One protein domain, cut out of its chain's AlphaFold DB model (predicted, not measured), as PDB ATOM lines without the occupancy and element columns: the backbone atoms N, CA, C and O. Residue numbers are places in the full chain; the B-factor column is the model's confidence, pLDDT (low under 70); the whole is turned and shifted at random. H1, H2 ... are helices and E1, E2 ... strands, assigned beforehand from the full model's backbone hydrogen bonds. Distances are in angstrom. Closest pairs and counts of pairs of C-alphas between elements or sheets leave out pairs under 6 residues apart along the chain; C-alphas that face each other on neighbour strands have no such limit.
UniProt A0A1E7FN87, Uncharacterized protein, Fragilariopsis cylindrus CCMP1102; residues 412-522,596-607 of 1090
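AT A GLANCE: This is residues 412 to 522 and 596 to 607 of the 1090 residues of an uncharacterized protein of Fragilariopsis cylindrus CCMP1102 (UniProt A0A1E7FN87). A long helical hairpin of H1 and H2 has a small head of short helices and loops at the end where H1 begins; in the head, H6 packs on the first turn of H1 and on H3, and H4 packs on H6. From the head, residues 498 to 509 run back toward H2 and lead to the small H5, and E1 then runs beside H1. The printed part has 123 residues with six named helices and one named strand, in the order H1, H2, H3, H4, H5, E1, H6; its class is mostly helix. It is loose, with a radius of gyration of the C-alphas of 17.5 A, and elongated, with spans of 54 by 29 by 24 A.

HOW THE PARTS SIT: H1, residues 412 to 437, and H2, residues 444 to 460, form a helical hairpin: they touch at a shallow tilt of 19 degrees, opposite ways. H1 touches H2 with residues 425 to 437 alone, and the closest C-alphas, those of Arg 436 and Ala 449, are 5.1 A apart. H3, residues 471 to 477, only just touches H1, with 3 pairs of C-alphas within 8 A; the closest, those of Gln 418 and Ala 471, are 5.9 A apart, and the two helices are about perpendicular at 75 degrees. H4 is residues 493 to 497. H5, residues 510 to 513, is close to H2 but not clearly touching it; the closest C-alphas, those of Tyr 456 and Glu 511, are 7.1 A apart. E1, residues 518 to 522, pairs with no named strand; its closest C-alpha to H1 is that of Phe 521, 5.5 A from that of Ser 420. H6, residues 596 to 607, touches H1 at a steep tilt of 42 degrees, opposite ways, with the closest C-alphas, Met 414 and His 596, 6.0 A apart. H6 touches H3, about perpendicular at 89 degrees, with the C-alphas of Met 475 and Thr 601 closest at 6.4 A. H6 touches H4, with the C-alphas of Val 496 and Tyr 602 closest at 5.5 A. Among the pairs that are apart are H1 and H4, and H2 and H6. The helix packing is mostly crossed, with 1 of 4 pairs at a shallow tilt. In H1, H2, H3, H4 and H6 every O i to N i+4 pair is within hydrogen-bond range; H5 is too short for such a pair.

IN THESE COORDINATES: H1 begins with C-alpha 412 at (14.771, 154.884, -19.112) and is 37.6 A long from first to last C-alpha. H2 is 24.3 A long and ends with C-alpha 460 at (29.293, 141.328, -8.250). H3 measures 10.1 A, H4 6.2 A, H5 5.4 A and E1 13.6 A. H6 is 15.8 A long and ends with C-alpha 607 at (2.765, 150.839, -12.151).

THE WHOLE: The two C-alphas farthest apart, those of Arg 442 and Leu 606, are 55.6 A apart. Residues 523 to 595 are not printed, and C-alphas 522 and 596 are 12.6 A apart across the cut. The links from H3 to H4 and from H4 to H5 are long. The mean pLDDT of the printed part is 86.9, and the model's confidence is low, under 70, at residues 486 to 489.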
ATOM      1  N   ILE A 412      13.639 154.757 -18.177       78.88
ATOM      2  CA  ILE A 412      14.771 154.884 -19.112       78.88
ATOM      3  C   ILE A 412      16.042 155.296 -18.362       78.88
ATOM      4  O   ILE A 412      17.082 154.661 -18.543       78.88
ATOM      5  N   GLN A 413      15.967 156.307 -17.485       83.56
ATOM      6  CA  GLN A 413      17.114 156.745 -16.684       83.56
ATOM      7  C   GLN A 413      17.677 155.582 -15.860       83.56
ATOM      8  O   GLN A 413      18.870 155.304 -15.948       83.56
ATOM      9  N   MET A 414      16.834 154.831 -15.140       88.94
ATOM     10  CA  MET A 414      17.321 153.714 -14.326       88.94
ATOM     11  C   MET A 414      17.881 152.549 -15.163       88.94
ATOM     12  O   MET A 414      18.845 151.906 -14.750       88.94
ATOM     13  N   ILE A 415      17.340 152.285 -16.360       82.25
ATOM     14  CA  ILE A 415      17.918 151.300 -17.292       82.25
ATOM     15  C   ILE A 415      19.322 151.734 -17.733       82.25
ATOM     16  O   ILE A 415      20.245 150.920 -17.679       82.25
ATOM     17  N   ASN A 416      19.503 153.002 -18.113       83.31
ATOM     18  CA  ASN A 416      20.801 153.536 -18.530       83.31
ATOM     19  C   ASN A 416      21.821 153.506 -17.381       83.31
ATOM     20  O   ASN A 416      22.945 153.040 -17.569       83.31
ATOM     21  N   LEU A 417      21.419 153.928 -16.176       90.19
ATOM     22  CA  LEU A 417      22.260 153.896 -14.976       90.19
ATOM     23  C   LEU A 417      22.669 152.460 -14.602       90.19
ATOM     24  O   LEU A 417      23.845 152.218 -14.336       90.19
ATOM     25  N   GLN A 418      21.750 151.486 -14.666       90.00
ATOM     26  CA  GLN A 418      22.073 150.069 -14.440       90.00
ATOM     27  C   GLN A 418      23.051 149.519 -15.485       90.00
ATOM     28  O   GLN A 418      23.959 148.766 -15.140       90.00
ATOM     29  N   GLN A 419      22.881 149.876 -16.760       86.81
ATOM     30  CA  GLN A 419      23.790 149.439 -17.823       86.81
ATOM     31  C   GLN A 419      25.193 150.031 -17.644       86.81
ATOM     32  O   GLN A 419      26.173 149.300 -17.779       86.81
ATOM     33  N   SER A 420      25.298 151.313 -17.279       90.38
ATOM     34  CA  SER A 420      26.577 151.944 -16.933       90.38
ATOM     35  C   SER A 420      27.233 151.302 -15.712       90.38
ATOM     36  O   SER A 420      28.415 150.978 -15.786       90.38
ATOM     37  N   TYR A 421      26.482 151.037 -14.638       91.50
ATOM     38  CA  TYR A 421      26.986 150.343 -13.445       91.50
ATOM     39  C   TYR A 421      27.508 148.935 -13.777       91.50
ATOM     40  O   TYR A 421      28.649 148.596 -13.466       91.50
ATOM     41  N   ASN A 422      26.731 148.139 -14.518       89.38
ATOM     42  CA  ASN A 422      27.140 146.791 -14.924       89.38
ATOM     43  C   ASN A 422      28.377 146.816 -15.845       89.38
ATOM     44  O   ASN A 422      29.250 145.957 -15.730       89.38
ATOM     45  N   ARG A 423      28.486 147.812 -16.736       90.00
ATOM     46  CA  ARG A 423      29.666 148.010 -17.593       90.00
ATOM     47  C   ARG A 423      30.895 148.442 -16.786       90.00
ATOM     48  O   ARG A 423      31.989 147.960 -17.066       90.00
ATOM     49  N   PHE A 424      30.717 149.305 -15.787       90.44
ATOM     50  CA  PHE A 424      31.774 149.711 -14.861       90.44
ATOM     51  C   PHE A 424      32.325 148.511 -14.084       90.44
ATOM     52  O   PHE A 424      33.538 148.310 -14.097       90.44
ATOM     53  N   ILE A 425      31.459 147.651 -13.533       90.12
ATOM     54  CA  ILE A 425      31.858 146.387 -12.886       90.12
ATOM     55  C   ILE A 425      32.717 145.522 -13.820       90.12
ATOM     56  O   ILE A 425      33.787 145.064 -13.419       90.12
ATOM     57  N   CYS A 426      32.299 145.326 -15.079       88.81
ATOM     58  CA  CYS A 426      33.088 144.563 -16.054       88.81
ATOM     59  C   CYS A 426      34.493 145.150 -16.260       88.81
ATOM     60  O   CYS A 426      35.456 144.393 -16.386       88.81
ATOM     61  N   TYR A 427      34.626 146.480 -16.274       89.56
ATOM     62  CA  TYR A 427      35.933 147.133 -16.329       89.56
ATOM     63  C   TYR A 427      36.719 146.971 -15.022       89.56
ATOM     64  O   TYR A 427      37.896 146.653 -15.093       89.56
ATOM     65  N   ARG A 428      36.109 147.106 -13.835       89.69
ATOM     66  CA  ARG A 428      36.821 146.905 -12.556       89.69
ATOM     67  C   ARG A 428      37.360 145.478 -12.410       89.69
ATOM     68  O   ARG A 428      38.497 145.298 -11.994       89.69
ATOM     69  N   ILE A 429      36.603 144.468 -12.842       90.19
ATOM     70  CA  ILE A 429      37.075 143.072 -12.896       90.19
ATOM     71  C   ILE A 429      38.257 142.907 -13.865       90.19
ATOM     72  O   ILE A 429      39.131 142.078 -13.613       90.19
ATOM     73  N   LYS A 430      38.309 143.669 -14.967       90.19
ATOM     74  CA  LYS A 430      39.459 143.667 -15.883       90.19
ATOM     75  C   LYS A 430      40.694 144.280 -15.219       90.19
ATOM     76  O   LYS A 430      41.729 143.628 -15.218       90.19
ATOM     77  N   ASP A 431      40.571 145.443 -14.582       89.50
ATOM     78  CA  ASP A 431      41.677 146.074 -13.849       89.50
ATOM     79  C   ASP A 431      42.203 145.173 -12.716       89.50
ATOM     80  O   ASP A 431      43.409 144.998 -12.582       89.50
ATOM     81  N   PHE A 432      41.325 144.527 -11.935       89.94
ATOM     82  CA  PHE A 432      41.756 143.575 -10.901       89.94
ATOM     83  C   PHE A 432      42.487 142.351 -11.482       89.94
ATOM     84  O   PHE A 432      43.432 141.861 -10.862       89.94
ATOM     85  N   LYS A 433      42.101 141.874 -12.676       92.44
ATOM     86  CA  LYS A 433      42.849 140.830 -13.400       92.44
ATOM     87  C   LYS A 433      44.216 141.333 -13.852       92.44
ATOM     88  O   LYS A 433      45.197 140.645 -13.619       92.44
ATOM     89  N   GLU A 434      44.302 142.539 -14.407       92.31
ATOM     90  CA  GLU A 434      45.572 143.142 -14.841       92.31
ATOM     91  C   GLU A 434      46.533 143.389 -13.668       92.31
ATOM     92  O   GLU A 434      47.717 143.079 -13.773       92.31
ATOM     93  N   ILE A 435      46.025 143.849 -12.519       89.06
ATOM     94  CA  ILE A 435      46.807 143.993 -11.280       89.06
ATOM     95  C   ILE A 435      47.324 142.634 -10.797       89.06
ATOM     96  O   ILE A 435      48.497 142.510 -10.449       89.06
ATOM     97  N   ARG A 436      46.465 141.606 -10.777       93.25
ATOM     98  CA  ARG A 436      46.856 140.241 -10.402       93.25
ATOM     99  C   ARG A 436      47.926 139.696 -11.353       93.25
ATOM    100  O   ARG A 436      48.945 139.196 -10.888       93.25
ATOM    101  N   ASP A 437      47.705 139.814 -12.658       91.56
ATOM    102  CA  ASP A 437      48.576 139.269 -13.706       91.56
ATOM    103  C   ASP A 437      49.914 140.033 -13.810       91.56
ATOM    104  O   ASP A 437      50.904 139.484 -14.292       91.56
ATOM    105  N   GLY A 438      49.983 141.257 -13.272       90.38
ATOM    106  CA  GLY A 438      51.221 142.009 -13.048       90.38
ATOM    107  C   GLY A 438      52.111 141.480 -11.909       90.38
ATOM    108  O   GLY A 438      53.255 141.920 -11.779       90.38
ATOM    109  N   PHE A 439      51.640 140.533 -11.089       92.25
ATOM    110  CA  PHE A 439      52.445 139.870 -10.058       92.25
ATOM    111  C   PHE A 439      52.827 138.439 -10.456       92.25
ATOM    112  O   PHE A 439      52.055 137.700 -11.058       92.25
ATOM    113  N   ASN A 440      54.015 137.988 -10.039       86.25
ATOM    114  CA  ASN A 440      54.418 136.594 -10.230       86.25
ATOM    115  C   ASN A 440      53.515 135.655  -9.386       86.25
ATOM    116  O   ASN A 440      53.437 135.866  -8.165       86.25
ATOM    117  N   PRO A 441      52.908 134.596  -9.974       88.06
ATOM    118  CA  PRO A 441      51.977 133.679  -9.301       88.06
ATOM    119  C   PRO A 441      52.452 133.046  -7.988       88.06
ATOM    120  O   PRO A 441      51.633 132.633  -7.171       88.06
ATOM    121  N   ARG A 442      53.769 132.965  -7.756       87.62
ATOM    122  CA  ARG A 442      54.354 132.397  -6.526       87.62
ATOM    123  C   ARG A 442      54.490 133.406  -5.378       87.62
ATOM    124  O   ARG A 442      54.988 133.052  -4.315       87.62
ATOM    125  N   THR A 443      54.096 134.665  -5.571       90.56
ATOM    126  CA  THR A 443      54.269 135.728  -4.566       90.56
ATOM    127  C   THR A 443      53.043 135.901  -3.670       90.56
ATOM    128  O   THR A 443      51.902 135.800  -4.120       90.56
ATOM    129  N   ARG A 444      53.266 136.294  -2.406       88.81
ATOM    130  CA  ARG A 444      52.185 136.699  -1.484       88.81
ATOM    131  C   ARG A 444      51.331 137.849  -2.056       88.81
ATOM    132  O   ARG A 444      50.139 137.904  -1.781       88.81
ATOM    133  N   ARG A 445      51.920 138.731  -2.881       87.81
ATOM    134  CA  ARG A 445      51.206 139.824  -3.573       87.81
ATOM    135  C   ARG A 445      50.209 139.303  -4.612       87.81
ATOM    136  O   ARG A 445      49.069 139.753  -4.605       87.81
ATOM    137  N   TYR A 446      50.595 138.318  -5.429       93.50
ATOM    138  CA  TYR A 446      49.664 137.651  -6.349       93.50
ATOM    139  C   TYR A 446      48.517 136.976  -5.593       93.50
ATOM    140  O   TYR A 446      47.362 137.179  -5.946       93.50
ATOM    141  N   MET A 447      48.817 136.215  -4.531       90.81
ATOM    142  CA  MET A 447      47.778 135.518  -3.759       90.81
ATOM    143  C   MET A 447      46.752 136.491  -3.160       90.81
ATOM    144  O   MET A 447      45.555 136.256  -3.290       90.81
ATOM    145  N   ALA A 448      47.199 137.619  -2.596       89.69
ATOM    146  CA  ALA A 448      46.309 138.668  -2.090       89.69
ATOM    147  C   ALA A 448      45.481 139.351  -3.201       89.69
ATOM    148  O   ALA A 448      44.297 139.634  -3.011       89.69
ATOM    149  N   ALA A 449      46.079 139.609  -4.369       88.50
ATOM    150  CA  ALA A 449      45.374 140.189  -5.512       88.50
ATOM    151  C   ALA A 449      44.328 139.224  -6.108       88.50
ATOM    152  O   ALA A 449      43.216 139.648  -6.413       88.50
ATOM    153  N   ASP A 450      44.640 137.929  -6.224       92.12
ATOM    154  CA  ASP A 450      43.707 136.900  -6.701       92.12
ATOM    155  C   ASP A 450      42.574 136.638  -5.693       92.12
ATOM    156  O   ASP A 450      41.423 136.472  -6.093       92.12
ATOM    157  N   GLU A 451      42.859 136.679  -4.387       91.81
ATOM    158  CA  GLU A 451      41.837 136.616  -3.334       91.81
ATOM    159  C   GLU A 451      40.892 137.830  -3.382       91.81
ATOM    160  O   GLU A 451      39.675 137.663  -3.293       91.81
ATOM    161  N   THR A 452      41.427 139.039  -3.583       88.12
ATOM    162  CA  THR A 452      40.628 140.272  -3.724       88.12
ATOM    163  C   THR A 452      39.768 140.236  -4.992       88.12
ATOM    164  O   THR A 452      38.571 140.516  -4.935       88.12
ATOM    165  N   LEU A 453      40.346 139.819  -6.127       90.69
ATOM    166  CA  LEU A 453      39.617 139.611  -7.382       90.69
ATOM    167  C   LEU A 453      38.472 138.608  -7.205       90.69
ATOM    168  O   LEU A 453      37.365 138.893  -7.648       90.69
ATOM    169  N   LYS A 454      38.714 137.460  -6.556       90.81
ATOM    170  CA  LYS A 454      37.682 136.444  -6.291       90.81
ATOM    171  C   LYS A 454      36.574 136.982  -5.393       90.81
ATOM    172  O   LYS A 454      35.423 136.949  -5.805       90.81
ATOM    173  N   LYS A 455      36.905 137.565  -4.233       90.00
ATOM    174  CA  LYS A 455      35.916 138.153  -3.306       90.00
ATOM    175  C   LYS A 455      35.027 139.191  -3.990       90.00
ATOM    176  O   LYS A 455      33.803 139.128  -3.858       90.00
ATOM    177  N   TYR A 456      35.624 140.097  -4.766       91.00
ATOM    178  CA  TYR A 456      34.866 141.083  -5.528       91.00
ATOM    179  C   TYR A 456      34.015 140.413  -6.617       91.00
ATOM    180  O   TYR A 456      32.800 140.615  -6.661       91.00
ATOM    181  N   GLN A 457      34.620 139.569  -7.463       91.38
ATOM    182  CA  GLN A 457      33.949 138.916  -8.591       91.38
ATOM    183  C   GLN A 457      32.799 138.002  -8.141       91.38
ATOM    184  O   GLN A 457      31.744 138.042  -8.763       91.38
ATOM    185  N   ASP A 458      32.936 137.252  -7.049       90.00
ATOM    186  CA  ASP A 458      31.863 136.412  -6.503       90.00
ATOM    187  C   ASP A 458      30.684 137.260  -5.989       90.00
ATOM    188  O   ASP A 458      29.523 136.871  -6.147       90.00
ATOM    189  N   LYS A 459      30.953 138.457  -5.437       89.06
ATOM    190  CA  LYS A 459      29.915 139.376  -4.935       89.06
ATOM    191  C   LYS A 459      29.220 140.195  -6.034       89.06
ATOM    192  O   LYS A 459      28.061 140.569  -5.842       89.06
ATOM    193  N   VAL A 460      29.869 140.481  -7.171       89.31
ATOM    194  CA  VAL A 460      29.293 141.328  -8.250       89.31
ATOM    195  C   VAL A 460      29.004 140.603  -9.568       89.31
ATOM    196  O   VAL A 460      28.146 141.053 -10.333       89.31
ATOM    197  N   GLN A 461      29.673 139.482  -9.837       88.88
ATOM    198  CA  GLN A 461      29.461 138.603 -10.993       88.88
ATOM    199  C   GLN A 461      29.401 137.108 -10.600       88.88
ATOM    200  O   GLN A 461      30.188 136.301 -11.116       88.88
ATOM    201  N   PRO A 462      28.470 136.699  -9.713       84.50
ATOM    202  CA  PRO A 462      28.281 135.292  -9.377       84.50
ATOM    203  C   PRO A 462      28.011 134.474 -10.647       84.50
ATOM    204  O   PRO A 462      27.213 134.862 -11.501       84.50
ATOM    205  N   GLN A 463      28.700 133.337 -10.789       81.00
ATOM    206  CA  GLN A 463      28.635 132.466 -11.976       81.00
ATOM    207  C   GLN A 463      29.028 133.153 -13.308       81.00
ATOM    208  O   GLN A 463      28.763 132.617 -14.381       81.00
ATOM    209  N   GLY A 464      29.685 134.320 -13.263       80.31
ATOM    210  CA  GLY A 464      30.107 135.073 -14.450       80.31
ATOM    211  C   GLY A 464      29.026 135.966 -15.076       80.31
ATOM    212  O   GLY A 464      29.292 136.605 -16.093       80.31
ATOM    213  N   GLU A 465      27.833 136.065 -14.480       83.38
ATOM    214  CA  GLU A 465      26.823 137.061 -14.853       83.38
ATOM    215  C   GLU A 465      26.722 138.171 -13.799       83.38
ATOM    216  O   GLU A 465      26.799 137.912 -12.604       83.38
ATOM    217  N   ALA A 466      26.490 139.418 -14.227       84.56
ATOM    218  CA  ALA A 466      26.288 140.544 -13.313       84.56
ATOM    219  C   ALA A 466      25.141 140.279 -12.320       84.56
ATOM    220  O   ALA A 466      23.992 140.103 -12.739       84.56
ATOM    221  N   ARG A 467      25.449 140.353 -11.012       85.56
ATOM    222  CA  ARG A 467      24.523 140.127  -9.883       85.56
ATOM    223  C   ARG A 467      23.175 140.818 -10.091       85.56
ATOM    224  O   ARG A 467      22.126 140.234  -9.835       85.56
ATOM    225  N   PHE A 468      23.201 142.040 -10.626       86.81
ATOM    226  CA  PHE A 468      22.010 142.798 -11.005       86.81
ATOM    227  C   PHE A 468      21.953 143.073 -12.513       86.81
ATOM    228  O   PHE A 468      22.068 144.206 -12.980       86.81
ATOM    229  N   LYS A 469      21.674 142.031 -13.305       80.88
ATOM    230  CA  LYS A 469      21.416 142.134 -14.758       80.88
ATOM    231  C   LYS A 469      20.355 143.187 -15.135       80.88
ATOM    232  O   LYS A 469      20.369 143.693 -16.253       80.88
ATOM    233  N   THR A 470      19.435 143.525 -14.223       78.69
ATOM    234  CA  THR A 470      18.415 144.573 -14.410       78.69
ATOM    235  C   THR A 470      18.149 145.353 -13.119       78.69
ATOM    236  O   THR A 470      18.244 144.788 -12.029       78.69
ATOM    237  N   ALA A 471      17.682 146.600 -13.251       83.69
ATOM    238  CA  ALA A 471      17.286 147.456 -12.125       83.69
ATOM    239  C   ALA A 471      16.182 146.855 -11.239       83.69
ATOM    240  O   ALA A 471      16.118 147.149 -10.050       83.69
ATOM    241  N   LYS A 472      15.343 145.955 -11.778       80.75
ATOM    242  CA  LYS A 472      14.376 145.195 -10.969       80.75
ATOM    243  C   LYS A 472      15.085 144.315  -9.931       80.75
ATOM    244  O   LYS A 472      14.598 144.213  -8.814       80.75
ATOM    245  N   LEU A 473      16.192 143.666 -10.294       83.19
ATOM    246  CA  LEU A 473      16.922 142.781  -9.379       83.19
ATOM    247  C   LEU A 473      17.640 143.594  -8.296       83.19
ATOM    248  O   LEU A 473      17.501 143.271  -7.122       83.19
ATOM    249  N   ALA A 474      18.299 144.694  -8.684       86.75
ATOM    250  CA  ALA A 474      18.882 145.653  -7.743       86.75
ATOM    251  C   ALA A 474      17.837 146.175  -6.739       86.75
ATOM    252  O   ALA A 474      18.067 146.142  -5.534       86.75
ATOM    253  N   MET A 475      16.662 146.581  -7.234       87.81
ATOM    254  CA  MET A 475      15.532 147.028  -6.416       87.81
ATOM    255  C   MET A 475      15.073 145.960  -5.416       87.81
ATOM    256  O   MET A 475      14.980 146.255  -4.232       87.81
ATOM    257  N   VAL A 476      14.777 144.734  -5.871       82.06
ATOM    258  CA  VAL A 476      14.235 143.670  -5.002       82.06
ATOM    259  C   VAL A 476      15.185 143.352  -3.847       82.06
ATOM    260  O   VAL A 476      14.720 143.147  -2.734       82.06
ATOM    261  N   CYS A 477      16.501 143.366  -4.077       84.38
ATOM    262  CA  CYS A 477      17.482 143.116  -3.020       84.38
ATOM    263  C   CYS A 477      17.610 144.243  -1.982       84.38
ATOM    264  O   CYS A 477      18.206 143.999  -0.942       84.38
ATOM    265  N   CYS A 478      17.054 145.433  -2.231       87.50
ATOM    266  CA  CYS A 478      17.046 146.538  -1.265       87.50
ATOM    267  C   CYS A 478      15.844 146.511  -0.306       87.50
ATOM    268  O   CYS A 478      15.783 147.329   0.610       87.50
ATOM    269  N   LEU A 479      14.867 145.630  -0.543       89.38
ATOM    270  CA  LEU A 479      13.549 145.650   0.090       89.38
ATOM    271  C   LEU A 479      13.293 144.370   0.888       89.38
ATOM    272  O   LEU A 479      13.801 143.302   0.549       89.38
ATOM    273  N   CYS A 480      12.428 144.458   1.898       91.12
ATOM    274  CA  CYS A 480      11.840 143.279   2.533       91.12
ATOM    275  C   CYS A 480      11.107 142.400   1.503       91.12
ATOM    276  O   CYS A 480      10.613 142.893   0.481       91.12
ATOM    277  N   ALA A 481      10.989 141.100   1.779       86.88
ATOM    278  CA  ALA A 481      10.205 140.191   0.944       86.88
ATOM    279  C   ALA A 481       8.730 140.654   0.826       86.88
ATOM    280  O   ALA A 481       8.208 141.270   1.759       86.88
ATOM    281  N   PRO A 482       8.036 140.380  -0.299       82.69
ATOM    282  CA  PRO A 482       6.611 140.676  -0.440       82.69
ATOM    283  C   PRO A 482       5.772 140.075   0.708       82.69
ATOM    284  O   PRO A 482       5.953 138.902   1.028       82.69
ATOM    285  N   PRO A 483       4.825 140.825   1.306       85.00
ATOM    286  CA  PRO A 483       4.069 140.379   2.485       85.00
ATOM    287  C   PRO A 483       2.920 139.396   2.169       85.00
ATOM    288  O   PRO A 483       2.201 138.953   3.071       85.00
ATOM    289  N   ASP A 484       2.695 139.076   0.891       76.12
ATOM    290  CA  ASP A 484       1.645 138.167   0.426       76.12
ATOM    291  C   ASP A 484       2.077 137.449  -0.866       76.12
ATOM    292  O   ASP A 484       2.346 138.092  -1.885       76.12
ATOM    293  N   ASP A 485       2.096 136.113  -0.850       72.94
ATOM    294  CA  ASP A 485       2.510 135.276  -1.987       72.94
ATOM    295  C   ASP A 485       1.630 135.445  -3.235       72.94
ATOM    296  O   ASP A 485       2.067 135.145  -4.349       72.94
ATOM    297  N   ARG A 486       0.405 135.971  -3.090       66.19
ATOM    298  CA  ARG A 486      -0.467 136.323  -4.227       66.19
ATOM    299  C   ARG A 486       0.062 137.532  -5.006       66.19
ATOM    300  O   ARG A 486      -0.397 137.795  -6.116       66.19
ATOM    301  N   PHE A 487       1.023 138.261  -4.439       66.06
ATOM    302  CA  PHE A 487       1.555 139.518  -4.948       66.06
ATOM    303  C   PHE A 487       3.090 139.568  -4.902       66.06
ATOM    304  O   PHE A 487       3.675 140.559  -4.475       66.06
ATOM    305  N   GLN A 488       3.759 138.553  -5.458       63.81
ATOM    306  CA  GLN A 488       5.232 138.394  -5.543       63.81
ATOM    307  C   GLN A 488       6.028 139.563  -6.185       63.81
ATOM    308  O   GLN A 488       7.233 139.460  -6.410       63.81
ATOM    309  N   SER A 489       5.370 140.662  -6.563       67.69
ATOM    310  CA  SER A 489       5.991 141.868  -7.124       67.69
ATOM    311  C   SER A 489       5.533 143.183  -6.475       67.69
ATOM    312  O   SER A 489       5.972 144.242  -6.923       67.69
ATOM    313  N   LEU A 490       4.698 143.123  -5.431       78.62
ATOM    314  CA  LEU A 490       4.336 144.261  -4.585       78.62
ATOM    315  C   LEU A 490       4.944 144.050  -3.196       78.62
ATOM    316  O   LEU A 490       4.559 143.145  -2.463       78.62
ATOM    317  N   HIS A 491       5.906 144.898  -2.855       87.06
ATOM    318  CA  HIS A 491       6.445 145.008  -1.502       87.06
ATOM    319  C   HIS A 491       5.516 145.904  -0.664       87.06
ATOM    320  O   HIS A 491       4.706 146.639  -1.233       87.06
ATOM    321  N   GLN A 492       5.629 145.861   0.665       90.44
ATOM    322  CA  GLN A 492       4.898 146.783   1.542       90.44
ATOM    323  C   GLN A 492       5.247 148.241   1.198       90.44
ATOM    324  O   GLN A 492       6.404 148.550   0.908       90.44
ATOM    325  N   LEU A 493       4.257 149.134   1.221       90.62
ATOM    326  CA  LEU A 493       4.397 150.523   0.779       90.62
ATOM    327  C   LEU A 493       5.494 151.265   1.557       90.62
ATOM    328  O   LEU A 493       6.288 151.966   0.943       90.62
ATOM    329  N   ASP A 494       5.645 150.999   2.852       90.94
ATOM    330  CA  ASP A 494       6.690 151.606   3.692       90.94
ATOM    331  C   ASP A 494       8.111 151.181   3.261       90.94
ATOM    332  O   ASP A 494       9.072 151.943   3.366       90.94
ATOM    333  N   CYS A 495       8.269 149.974   2.699       91.69
ATOM    334  CA  CYS A 495       9.529 149.552   2.076       91.69
ATOM    335  C   CYS A 495       9.798 150.348   0.790       91.69
ATOM    336  O   CYS A 495      10.934 150.704   0.491       91.69
ATOM    337  N   VAL A 496       8.740 150.629   0.026       90.06
ATOM    338  CA  VAL A 496       8.781 151.307  -1.276       90.06
ATOM    339  C   VAL A 496       9.018 152.818  -1.132       90.06
ATOM    340  O   VAL A 496       9.764 153.388  -1.929       90.06
ATOM    341  N   THR A 497       8.431 153.468  -0.122       89.94
ATOM    342  CA  THR A 497       8.714 154.871   0.242       89.94
ATOM    343  C   THR A 497      10.067 155.025   0.940       89.94
ATOM    344  O   THR A 497      10.651 156.112   0.927       89.94
ATOM    345  N   GLY A 498      10.624 153.933   1.474       88.06
ATOM    346  CA  GLY A 498      11.890 153.913   2.206       88.06
ATOM    347  C   GLY A 498      11.759 154.414   3.645       88.06
ATOM    348  O   GLY A 498      12.695 155.022   4.152       88.06
ATOM    349  N   GLU A 499      10.596 154.196   4.258       89.69
ATOM    350  CA  GLU A 499      10.294 154.461   5.671       89.69
ATOM    351  C   GLU A 499      10.468 153.200   6.540       89.69
ATOM    352  O   GLU A 499      10.620 153.289   7.756       89.69
ATOM    353  N   CYS A 500      10.484 152.009   5.929       91.12
ATOM    354  CA  CYS A 500      10.721 150.750   6.629       91.12
ATOM    355  C   CYS A 500      12.177 150.624   7.110       91.12
ATOM    356  O   CYS A 500      13.107 150.539   6.308       91.12
ATOM    357  N   THR A 501      12.355 150.508   8.426       90.88
ATOM    358  CA  THR A 501      13.653 150.309   9.095       90.88
ATOM    359  C   THR A 501      14.216 148.889   8.966       90.88
ATOM    360  O   THR A 501      15.402 148.686   9.207       90.88
ATOM    361  N   ALA A 502      13.397 147.908   8.574       92.06
ATOM    362  CA  ALA A 502      13.805 146.509   8.404       92.06
ATOM    363  C   ALA A 502      14.337 146.180   6.992       92.06
ATOM    364  O   ALA A 502      14.773 145.053   6.747       92.06
ATOM    365  N   CYS A 503      14.294 147.130   6.051       92.88
ATOM    366  CA  CYS A 503      14.826 146.928   4.706       92.88
ATOM    367  C   CYS A 503      16.353 146.706   4.743       92.88
ATOM    368  O   CYS A 503      17.062 147.507   5.349       92.88
ATOM    369  N   PRO A 504      16.894 145.693   4.036       89.69
ATOM    370  CA  PRO A 504      18.328 145.382   4.058       89.69
ATOM    371  C   PRO A 504      19.207 146.446   3.376       89.69
ATOM    372  O   PRO A 504      20.421 146.452   3.568       89.69
ATOM    373  N   GLY A 505      18.616 147.335   2.568       86.56
ATOM    374  CA  GLY A 505      19.354 148.329   1.793       86.56
ATOM    375  C   GLY A 505      20.178 147.717   0.654       86.56
ATOM    376  O   GLY A 505      20.098 146.523   0.360       86.56
ATOM    377  N   PHE A 506      20.958 148.545  -0.042       87.75
ATOM    378  CA  PHE A 506      21.811 148.060  -1.126       87.75
ATOM    379  C   PHE A 506      23.111 147.475  -0.556       87.75
ATOM    380  O   PHE A 506      24.002 148.217  -0.143       87.75
ATOM    381  N   ASP A 507      23.243 146.148  -0.580       85.69
ATOM    382  CA  ASP A 507      24.467 145.437  -0.191       85.69
ATOM    383  C   ASP A 507      25.629 145.715  -1.170       85.69
ATOM    384  O   ASP A 507      25.825 145.020  -2.174       85.69
ATOM    385  N   ARG A 508      26.405 146.758  -0.868       85.62
ATOM    386  CA  ARG A 508      27.568 147.191  -1.650       85.62
ATOM    387  C   ARG A 508      28.819 146.364  -1.293       85.62
ATOM    388  O   ARG A 508      29.025 146.017  -0.126       85.62
ATOM    389  N   PRO A 509      29.677 145.995  -2.258       86.81
ATOM    390  CA  PRO A 509      30.997 145.429  -1.967       86.81
ATOM    391  C   PRO A 509      31.876 146.410  -1.169       86.81
ATOM    392  O   PRO A 509      31.858 147.601  -1.485       86.81
ATOM    393  N   PRO A 510      32.657 145.958  -0.166       86.19
ATOM    394  CA  PRO A 510      33.580 146.831   0.563       86.19
ATOM    395  C   PRO A 510      34.585 147.538  -0.354       86.19
ATOM    396  O   PRO A 510      34.868 148.716  -0.165       86.19
ATOM    397  N   GLU A 511      35.056 146.849  -1.395       85.75
ATOM    398  CA  GLU A 511      35.991 147.378  -2.392       85.75
ATOM    399  C   GLU A 511      35.409 148.605  -3.109       85.75
ATOM    400  O   GLU A 511      36.120 149.572  -3.389       85.75
ATOM    401  N   GLU A 512      34.097 148.598  -3.366       88.38
ATOM    402  CA  GLU A 512      33.382 149.695  -4.017       88.38
ATOM    403  C   GLU A 512      33.259 150.943  -3.137       88.38
ATOM    404  O   GLU A 512      33.119 152.032  -3.689       88.38
ATOM    405  N   LEU A 513      33.345 150.835  -1.806       85.88
ATOM    406  CA  LEU A 513      33.304 151.994  -0.899       85.88
ATOM    407  C   LEU A 513      34.548 152.881  -1.044       85.88
ATOM    408  O   LEU A 513      34.458 154.096  -0.900       85.88
ATOM    409  N   THR A 514      35.694 152.282  -1.376       82.44
ATOM    410  CA  THR A 514      36.988 152.970  -1.520       82.44
ATOM    411  C   THR A 514      37.366 153.300  -2.970       82.44
ATOM    412  O   THR A 514      38.400 153.917  -3.208       82.44
ATOM    413  N   MET A 515      36.559 152.901  -3.962       83.38
ATOM    414  CA  MET A 515      36.849 153.168  -5.379       83.38
ATOM    415  C   MET A 515      36.740 154.660  -5.721       83.38
ATOM    416  O   MET A 515      35.676 155.263  -5.598       83.38
ATOM    417  N   ASN A 516      37.826 155.224  -6.247       84.81
ATOM    418  CA  ASN A 516      37.924 156.602  -6.736       84.81
ATOM    419  C   ASN A 516      37.918 156.706  -8.277       84.81
ATOM    420  O   ASN A 516      38.219 157.761  -8.825       84.81
ATOM    421  N   ASN A 517      37.613 155.616  -8.990       90.50
ATOM    422  CA  ASN A 517      37.596 155.611 -10.453       90.50
ATOM    423  C   ASN A 517      36.426 156.433 -11.014       90.50
ATOM    424  O   ASN A 517      35.332 156.428 -10.451       90.50
ATOM    425  N   ASP A 518      36.628 157.046 -12.178       92.00
ATOM    426  CA  ASP A 518      35.544 157.688 -12.922       92.00
ATOM    427  C   ASP A 518      34.606 156.667 -13.576       92.00
ATOM    428  O   ASP A 518      35.029 155.614 -14.061       92.00
ATOM    429  N   ILE A 519      33.333 157.038 -13.697       92.19
ATOM    430  CA  ILE A 519      32.325 156.314 -14.470       92.19
ATOM    431  C   ILE A 519      31.629 157.246 -15.466       92.19
ATOM    432  O   ILE A 519      31.227 158.359 -15.134       92.19
ATOM    433  N   SER A 520      31.457 156.761 -16.698       90.62
ATOM    434  CA  SER A 520      30.687 157.439 -17.746       90.62
ATOM    435  C   SER A 520      29.274 156.861 -17.853       90.62
ATOM    436  O   SER A 520      29.088 155.644 -17.983       90.62
ATOM    437  N   PHE A 521      28.265 157.727 -17.842       88.94
ATOM    438  CA  PHE A 521      26.856 157.337 -17.861       88.94
ATOM    439  C   PHE A 521      25.983 158.307 -18.650       88.94
ATOM    440  O   PHE A 521      26.396 159.420 -18.958       88.94
ATOM    441  N   HIS A 522      24.775 157.862 -19.000       82.81
ATOM    442  CA  HIS A 522      23.822 158.655 -19.773       82.81
ATOM    443  C   HIS A 522      22.602 159.016 -18.928       82.81
ATOM    444  O   HIS A 522      21.939 158.133 -18.380       82.81
ATOM    445  N   HIS A 596      17.781 157.560  -8.179       93.00
ATOM    446  CA  HIS A 596      17.006 157.068  -9.320       93.00
ATOM    447  C   HIS A 596      16.495 155.642  -9.092       93.00
ATOM    448  O   HIS A 596      15.381 155.344  -9.520       93.00
ATOM    449  N   LEU A 597      17.219 154.798  -8.346       91.81
ATOM    450  CA  LEU A 597      16.728 153.486  -7.928       91.81
ATOM    451  C   LEU A 597      15.524 153.629  -6.989       91.81
ATOM    452  O   LEU A 597      14.508 152.992  -7.240       91.81
ATOM    453  N   LYS A 598      15.560 154.533  -5.996       91.69
ATOM    454  CA  LYS A 598      14.406 154.827  -5.120       91.69
ATOM    455  C   LYS A 598      13.199 155.354  -5.910       91.69
ATOM    456  O   LYS A 598      12.088 154.850  -5.741       91.69
ATOM    457  N   LYS A 599      13.409 156.303  -6.835       90.44
ATOM    458  CA  LYS A 599      12.356 156.783  -7.757       90.44
ATOM    459  C   LYS A 599      11.783 155.644  -8.606       90.44
ATOM    460  O   LYS A 599      10.565 155.540  -8.738       90.44
ATOM    461  N   TYR A 600      12.639 154.774  -9.146       87.81
ATOM    462  CA  TYR A 600      12.243 153.593  -9.914       87.81
ATOM    463  C   TYR A 600      11.432 152.601  -9.071       87.81
ATOM    464  O   TYR A 600      10.442 152.074  -9.571       87.81
ATOM    465  N   THR A 601      11.791 152.387  -7.800       88.81
ATOM    466  CA  THR A 601      11.051 151.539  -6.851       88.81
ATOM    467  C   THR A 601       9.613 152.018  -6.680       88.81
ATOM    468  O   THR A 601       8.676 151.266  -6.957       88.81
ATOM    469  N   TYR A 602       9.432 153.286  -6.297       89.38
ATOM    470  CA  TYR A 602       8.113 153.889  -6.090       89.38
ATOM    471  C   TYR A 602       7.272 153.891  -7.371       89.38
ATOM    472  O   TYR A 602       6.132 153.428  -7.397       89.38
ATOM    473  N   HIS A 603       7.877 154.310  -8.481       85.44
ATOM    474  CA  HIS A 603       7.254 154.292  -9.798       85.44
ATOM    475  C   HIS A 603       6.835 152.876 -10.241       85.44
ATOM    476  O   HIS A 603       5.745 152.683 -10.779       85.44
ATOM    477  N   ARG A 604       7.668 151.858  -9.986       80.00
ATOM    478  CA  ARG A 604       7.361 150.462 -10.314       80.00
ATOM    479  C   ARG A 604       6.236 149.902  -9.444       80.00
ATOM    480  O   ARG A 604       5.421 149.143  -9.964       80.00
ATOM    481  N   PHE A 605       6.181 150.266  -8.166       84.19
ATOM    482  CA  PHE A 605       5.066 149.918  -7.288       84.19
ATOM    483  C   PHE A 605       3.753 150.502  -7.820       84.19
ATOM    484  O   PHE A 605       2.825 149.737  -8.086       84.19
ATOM    485  N   LEU A 606       3.712 151.816  -8.089       82.94
ATOM    486  CA  LEU A 606       2.536 152.485  -8.661       82.94
ATOM    487  C   LEU A 606       2.098 151.845  -9.984       82.94
ATOM    488  O   LEU A 606       0.922 151.534 -10.146       82.94
ATOM    489  N   LYS A 607       3.041 151.550 -10.891       76.88
ATOM    490  CA  LYS A 607       2.765 150.839 -12.151       76.88
ATOM    491  C   LYS A 607       2.031 149.511 -11.939       76.88
ATOM    492  O   LYS A 607       1.209 149.137 -12.772       76.88
TER     493      LYS A 607